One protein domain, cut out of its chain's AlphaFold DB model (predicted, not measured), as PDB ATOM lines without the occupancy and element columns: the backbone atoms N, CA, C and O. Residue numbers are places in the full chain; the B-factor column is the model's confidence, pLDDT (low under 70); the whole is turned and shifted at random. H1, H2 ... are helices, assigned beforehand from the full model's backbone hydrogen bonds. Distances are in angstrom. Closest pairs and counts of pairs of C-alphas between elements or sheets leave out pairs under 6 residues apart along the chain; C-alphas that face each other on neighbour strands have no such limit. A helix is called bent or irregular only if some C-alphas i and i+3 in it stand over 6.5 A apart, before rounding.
ATOM      1  N   PRO A  91      57.941 -21.631 -11.493       83.50
ATOM      2  CA  PRO A  91      57.615 -20.741 -12.610       83.50
ATOM      3  C   PRO A  91      56.685 -21.379 -13.645       83.50
ATOM      4  O   PRO A  91      55.789 -20.719 -14.170       83.50
ATOM      5  N   SER A  92      56.854 -22.677 -13.918       83.31
ATOM      6  CA  SER A  92      55.974 -23.407 -14.838       83.31
ATOM      7  C   SER A  92      54.558 -23.566 -14.272       83.31
ATOM      8  O   SER A  92      53.580 -23.435 -15.006       83.31
ATOM      9  N   LEU A  93      54.448 -23.803 -12.960       85.19
ATOM     10  CA  LEU A  93      53.177 -23.908 -12.255       85.19
ATOM     11  C   LEU A  93      52.451 -22.564 -12.249       85.19
ATOM     12  O   LEU A  93      51.273 -22.523 -12.586       85.19
ATOM     13  N   VAL A  94      53.157 -21.472 -11.941       85.94
ATOM     14  CA  VAL A  94      52.580 -20.122 -11.927       85.94
ATOM     15  C   VAL A  94      52.063 -19.729 -13.305       85.94
ATOM     16  O   VAL A  94      50.983 -19.162 -13.386       85.94
ATOM     17  N   ARG A  95      52.754 -20.083 -14.396       85.56
ATOM     18  CA  ARG A  95      52.243 -19.840 -15.759       85.56
ATOM     19  C   ARG A  95      50.935 -20.584 -16.038       85.56
ATOM     20  O   ARG A  95      50.027 -20.008 -16.624       85.56
ATOM     21  N   ARG A  96      50.822 -21.851 -15.620       86.50
ATOM     22  CA  ARG A  96      49.573 -22.622 -15.778       86.50
ATOM     23  C   ARG A  96      48.450 -22.066 -14.903       86.50
ATOM     24  O   ARG A  96      47.318 -21.968 -15.362       86.50
ATOM     25  N   LEU A  97      48.773 -21.697 -13.666       87.88
ATOM     26  CA  LEU A  97      47.836 -21.097 -12.721       87.88
ATOM     27  C   LEU A  97      47.350 -19.731 -13.214       87.88
ATOM     28  O   LEU A  97      46.152 -19.477 -13.191       87.88
ATOM     29  N   GLU A  98      48.247 -18.882 -13.714       91.44
ATOM     30  CA  GLU A  98      47.899 -17.594 -14.314       91.44
ATOM     31  C   GLU A  98      46.969 -17.778 -15.505       91.44
ATOM     32  O   GLU A  98      45.928 -17.135 -15.552       91.44
ATOM     33  N   LEU A  99      47.300 -18.690 -16.423       87.81
ATOM     34  CA  LEU A  99      46.455 -18.961 -17.581       87.81
ATOM     35  C   LEU A  99      45.056 -19.428 -17.152       87.81
ATOM     36  O   LEU A  99      44.062 -18.974 -17.708       87.81
ATOM     37  N   ALA A 100      44.967 -20.302 -16.147       86.44
ATOM     38  CA  ALA A 100      43.686 -20.767 -15.626       86.44
ATOM     39  C   ALA A 100      42.873 -19.637 -14.966       86.44
ATOM     40  O   ALA A 100      41.667 -19.559 -15.180       86.44
ATOM     41  N   LEU A 101      43.518 -18.740 -14.211       88.06
ATOM     42  CA  LEU A 101      42.868 -17.555 -13.639       88.06
ATOM     43  C   LEU A 101      42.421 -16.566 -14.720       88.06
ATOM     44  O   LEU A 101      41.347 -15.985 -14.605       88.06
ATOM     45  N   TYR A 102      43.225 -16.386 -15.768       88.00
ATOM     46  CA  TYR A 102      42.934 -15.492 -16.883       88.00
ATOM     47  C   TYR A 102      41.713 -15.943 -17.688       88.00
ATOM     48  O   TYR A 102      40.855 -15.132 -18.025       88.00
ATOM     49  N   LEU A 103      41.616 -17.246 -17.964       86.50
ATOM     50  CA  LEU A 103      40.501 -17.825 -18.716       86.50
ATOM     51  C   LEU A 103      39.196 -17.887 -17.911       86.50
ATOM     52  O   LEU A 103      38.129 -17.922 -18.515       86.50
ATOM     53  N   ARG A 104      39.275 -17.935 -16.574       85.50
ATOM     54  CA  ARG A 104      38.108 -18.024 -15.677       85.50
ATOM     55  C   ARG A 104      37.611 -16.677 -15.152       85.50
ATOM     56  O   ARG A 104      36.541 -16.647 -14.558       85.50
ATOM     57  N   ALA A 105      38.370 -15.595 -15.317       86.44
ATOM     58  CA  ALA A 105      37.905 -14.261 -14.943       86.44
ATOM     59  C   ALA A 105      36.731 -13.830 -15.841       86.44
ATOM     60  O   ALA A 105      36.686 -14.190 -17.018       86.44
ATOM     61  N   ALA A 106      35.800 -13.042 -15.308       85.00
ATOM     62  CA  ALA A 106      34.707 -12.466 -16.087       85.00
ATOM     63  C   ALA A 106      35.103 -11.135 -16.750       85.00
ATOM     64  O   ALA A 106      34.548 -10.771 -17.789       85.00
ATOM     65  N   SER A 107      36.072 -10.417 -16.174       86.44
ATOM     66  CA  SER A 107      36.564  -9.133 -16.677       86.44
ATOM     67  C   SER A 107      38.082  -8.983 -16.505       86.44
ATOM     68  O   SER A 107      38.721  -9.686 -15.712       86.44
ATOM     69  N   LEU A 108      38.677  -8.033 -17.237       85.44
ATOM     70  CA  LEU A 108      40.086  -7.670 -17.051       85.44
ATOM     71  C   LEU A 108      40.336  -7.073 -15.655       85.44
ATOM     72  O   LEU A 108      41.373  -7.348 -15.052       85.44
ATOM     73  N   ASP A 109      39.383  -6.306 -15.125       84.50
ATOM     74  CA  ASP A 109      39.479  -5.705 -13.792       84.50
ATOM     75  C   ASP A 109      39.468  -6.779 -12.699       84.50
ATOM     76  O   ASP A 109      40.291  -6.741 -11.782       84.50
ATOM     77  N   GLU A 110      38.617  -7.799 -12.842       85.69
ATOM     78  CA  GLU A 110      38.610  -8.961 -11.959       85.69
ATOM     79  C   GLU A 110      39.948  -9.696 -12.022       85.69
ATOM     80  O   GLU A 110      40.512 -10.056 -10.985       85.69
ATOM     81  N   TYR A 111      40.482  -9.908 -13.232       87.31
ATOM     82  CA  TYR A 111      41.772 -10.559 -13.426       87.31
ATOM     83  C   TYR A 111      42.882  -9.823 -12.669       87.31
ATOM     84  O   TYR A 111      43.593 -10.459 -11.884       87.31
ATOM     85  N   LEU A 112      42.976  -8.504 -12.853       86.75
ATOM     86  CA  LEU A 112      44.008  -7.642 -12.275       86.75
ATOM     87  C   LEU A 112      43.842  -7.393 -10.768       86.75
ATOM     88  O   LEU A 112      44.813  -6.993 -10.123       86.75
ATOM     89  N   ASN A 113      42.663  -7.637 -10.190       87.25
ATOM     90  CA  ASN A 113      42.411  -7.370  -8.778       87.25
ATOM     91  C   ASN A 113      43.241  -8.282  -7.851       87.25
ATOM     92  O   ASN A 113      42.998  -9.485  -7.718       87.25
ATOM     93  N   GLU A 114      44.216  -7.689  -7.164       84.44
ATOM     94  CA  GLU A 114      45.129  -8.396  -6.262       84.44
ATOM     95  C   GLU A 114      44.470  -8.825  -4.948       84.44
ATOM     96  O   GLU A 114      44.840  -9.859  -4.389       84.44
ATOM     97  N   GLN A 115      43.470  -8.081  -4.467       84.25
ATOM     98  CA  GLN A 115      42.819  -8.358  -3.184       84.25
ATOM     99  C   GLN A 115      42.030  -9.670  -3.246       84.25
ATOM    100  O   GLN A 115      42.114 -10.514  -2.354       84.25
ATOM    101  N   SER A 116      41.342  -9.899  -4.365       87.12
ATOM    102  CA  SER A 116      40.556 -11.111  -4.596       87.12
ATOM    103  C   SER A 116      41.397 -12.315  -5.051       87.12
ATOM    104  O   SER A 116      40.924 -13.456  -5.028       87.12
ATOM    105  N   LEU A 117      42.661 -12.093  -5.443       87.75
ATOM    106  CA  LEU A 117      43.543 -13.098  -6.049       87.75
ATOM    107  C   LEU A 117      43.703 -14.345  -5.177       87.75
ATOM    108  O   LEU A 117      43.666 -15.466  -5.680       87.75
ATOM    109  N   HIS A 118      43.850 -14.167  -3.862       86.19
ATOM    110  CA  HIS A 118      44.012 -15.295  -2.948       86.19
ATOM    111  C   HIS A 118      42.783 -16.213  -2.946       86.19
ATOM    112  O   HIS A 118      42.932 -17.430  -3.066       86.19
ATOM    113  N   ARG A 119      41.578 -15.633  -2.872       87.31
ATOM    114  CA  ARG A 119      40.307 -16.371  -2.867       87.31
ATOM    115  C   ARG A 119      40.045 -17.035  -4.223       87.31
ATOM    116  O   ARG A 119      39.616 -18.184  -4.259       87.31
ATOM    117  N   ARG A 120      40.403 -16.374  -5.330       89.31
ATOM    118  CA  ARG A 120      40.345 -16.956  -6.684       89.31
ATOM    119  C   ARG A 120      41.284 -18.154  -6.847       89.31
ATOM    120  O   ARG A 120      40.883 -19.174  -7.398       89.31
ATOM    121  N   VAL A 121      42.510 -18.074  -6.321       88.44
ATOM    122  CA  VAL A 121      43.447 -19.213  -6.305       88.44
ATOM    123  C   VAL A 121      42.911 -20.361  -5.450       88.44
ATOM    124  O   VAL A 121      42.970 -21.509  -5.883       88.44
ATOM    125  N   GLN A 122      42.357 -20.075  -4.267       86.88
ATOM    126  CA  GLN A 122      41.718 -21.096  -3.429       86.88
ATOM    127  C   GLN A 122      40.572 -21.790  -4.170       86.88
ATOM    128  O   GLN A 122      40.561 -23.017  -4.246       86.88
ATOM    129  N   HIS A 123      39.663 -21.019  -4.773       88.06
ATOM    130  CA  HIS A 123      38.571 -21.552  -5.582       88.06
ATOM    131  C   HIS A 123      39.086 -22.456  -6.706       88.06
ATOM    132  O   HIS A 123      38.611 -23.579  -6.862       88.06
ATOM    133  N   LEU A 124      40.096 -21.998  -7.453       87.12
ATOM    134  CA  LEU A 124      40.699 -22.759  -8.543       87.12
ATOM    135  C   LEU A 124      41.268 -24.097  -8.055       87.12
ATOM    136  O   LEU A 124      41.039 -25.120  -8.691       87.12
ATOM    137  N   ILE A 125      41.980 -24.107  -6.925       85.44
ATOM    138  CA  ILE A 125      42.544 -25.333  -6.346       85.44
ATOM    139  C   ILE A 125      41.430 -26.293  -5.925       85.44
ATOM    140  O   ILE A 125      41.492 -27.475  -6.263       85.44
ATOM    141  N   VAL A 126      40.414 -25.792  -5.219       83.31
ATOM    142  CA  VAL A 126      39.267 -26.591  -4.761       83.31
ATOM    143  C   VAL A 126      38.528 -27.201  -5.956       83.31
ATOM    144  O   VAL A 126      38.290 -28.406  -5.982       83.31
ATOM    145  N   SER A 127      38.247 -26.386  -6.973       81.69
ATOM    146  CA  SER A 127      37.597 -26.787  -8.222       81.69
ATOM    147  C   SER A 127      38.412 -27.856  -8.963       81.69
ATOM    148  O   SER A 127      37.904 -28.949  -9.201       81.69
ATOM    149  N   LEU A 128      39.696 -27.606  -9.251       82.25
ATOM    150  CA  LEU A 128      40.551 -28.550  -9.985       82.25
ATOM    151  C   LEU A 128      40.762 -29.865  -9.229       82.25
ATOM    152  O   LEU A 128      40.767 -30.931  -9.839       82.25
ATOM    153  N   HIS A 129      40.945 -29.814  -7.907       80.50
ATOM    154  CA  HIS A 129      41.075 -31.026  -7.102       80.50
ATOM    155  C   HIS A 129      39.784 -31.853  -7.130       80.50
ATOM    156  O   HIS A 129      39.838 -33.075  -7.231       80.50
ATOM    157  N   HIS A 130      38.618 -31.207  -7.088       75.19
ATOM    158  CA  HIS A 130      37.355 -31.925  -7.210       75.19
ATOM    159  C   HIS A 130      37.197 -32.561  -8.598       75.19
ATOM    160  O   HIS A 130      36.871 -33.742  -8.693       75.19
ATOM    161  N   GLN A 131      37.532 -31.828  -9.665       77.38
ATOM    162  CA  GLN A 131      37.505 -32.337 -11.041       77.38
ATOM    163  C   GLN A 131      38.412 -33.560 -11.235       77.38
ATOM    164  O   GLN A 131      38.010 -34.541 -11.861       77.38
ATOM    165  N   THR A 132      39.622 -33.560 -10.665       78.19
ATOM    166  CA  THR A 132      40.514 -34.729 -10.765       78.19
ATOM    167  C   THR A 132      39.973 -35.937 -10.007       78.19
ATOM    168  O   THR A 132      40.062 -37.054 -10.516       78.19
ATOM    169  N   VAL A 133      39.358 -35.733  -8.837       74.19
ATOM    170  CA  VAL A 133      38.686 -36.805  -8.083       74.19
ATOM    171  C   VAL A 133      37.525 -37.402  -8.886       74.19
ATOM    172  O   VAL A 133      37.382 -38.627  -8.929       74.19
ATOM    173  N   LEU A 134      36.724 -36.564  -9.551       70.31
ATOM    174  CA  LEU A 134      35.636 -37.001 -10.430       70.31
ATOM    175  C   LEU A 134      36.161 -37.833 -11.606       70.31
ATOM    176  O   LEU A 134      35.688 -38.945 -11.839       70.31
ATOM    177  N   HIS A 135      37.173 -37.324 -12.310       73.88
ATOM    178  CA  HIS A 135      37.744 -37.987 -13.479       73.88
ATOM    179  C   HIS A 135      38.398 -39.330 -13.126       73.88
ATOM    180  O   HIS A 135      38.183 -40.326 -13.817       73.88
ATOM    181  N   PHE A 136      39.144 -39.390 -12.017       71.94
ATOM    182  CA  PHE A 136      39.754 -40.630 -11.534       71.94
ATOM    183  C   PHE A 136      38.696 -41.708 -11.253       71.94
ATOM    184  O   PHE A 136      38.843 -42.853 -11.678       71.94
ATOM    185  N   ARG A 137      37.573 -41.346 -10.617       64.19
ATOM    186  CA  ARG A 137      36.481 -42.302 -10.374       64.19
ATOM    187  C   ARG A 137      35.708 -42.691 -11.628       64.19
ATOM    188  O   ARG A 137      35.286 -43.841 -11.722       64.19
TER     189      ARG A 137
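What this domain is: This is residues 91 to 137 of the 453 residues of an uncharacterized protein of Aphanomyces astaci (UniProt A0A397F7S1). One long helix, H3, makes the long axis of this domain, and a shorter helix, H1, stands square to it, with the later part of H1 packed beside the first half of H3. The short helix H2 sits near the beginning of H3, at the turn where the chain folds back from H1 into H3; residues 91 to 96 of H1 and residues 126 to 137 of H3 stick out as two free arms. The printed part has 47 residues, with three named helices in the order H1, H2, H3 and no named strand, and the class is all helix. The whole is only just loose, close to compact, with a radius of gyration of the C-alphas of 11.7 A. The outline is elongated, spanning 37 by 21 by 16 A.

How they stand to each other: The longest helix is H3, residues 114 to 137. It touches H1, residues 91 to 104, with residues 120 to 124 alone, and H1 touches it with residues 97 to 101 alone. The closest C-alphas of the two are those of Leu 101 and Arg 120, 7.4 A apart. Their lines are about perpendicular, at 86 degrees. H2, residues 108 to 112, is close to H3 but not clearly touching it, and their closest C-alphas are those of Glu 110 and Ser 116, 7.9 A apart. H2 is also close to H1 but not clearly touching it, and their closest C-alphas are those of Tyr 102 and Tyr 111, 6.1 A apart. In H1 and H2 every backbone O i to N i+4 pair is within hydrogen-bond range, and in H3 18 of 20 are.

Where its parts are: H3 measures 35.2 A from its first to its last C-alpha, from C-alpha 114 at (45.129, -8.396, -6.262) to C-alpha 137 at (36.481, -42.302, -10.374). It is irregular: C-alphas 115 and 118 are 7.0 A apart. H1 has 14 residues and measures 19.9 A, beginning with C-alpha 91 at (57.615, -20.741, -12.610). H2, five residues from Leu 108 to Leu 112, measures 6.2 A.

The domain as a whole: The two C-alphas farthest apart are those of Asp 109 and Arg 137, at 36.9 A. The C-alphas of the first and last printed residues, Pro 91 and Arg 137, are 30.3 A apart. The printed part has no cut. The links from H1 to H2, of three residues, and from H2 to H3, of one residue, are both tight. The mean pLDDT of the printed part is 83.9, and one printed residue, Arg 137, is under 70.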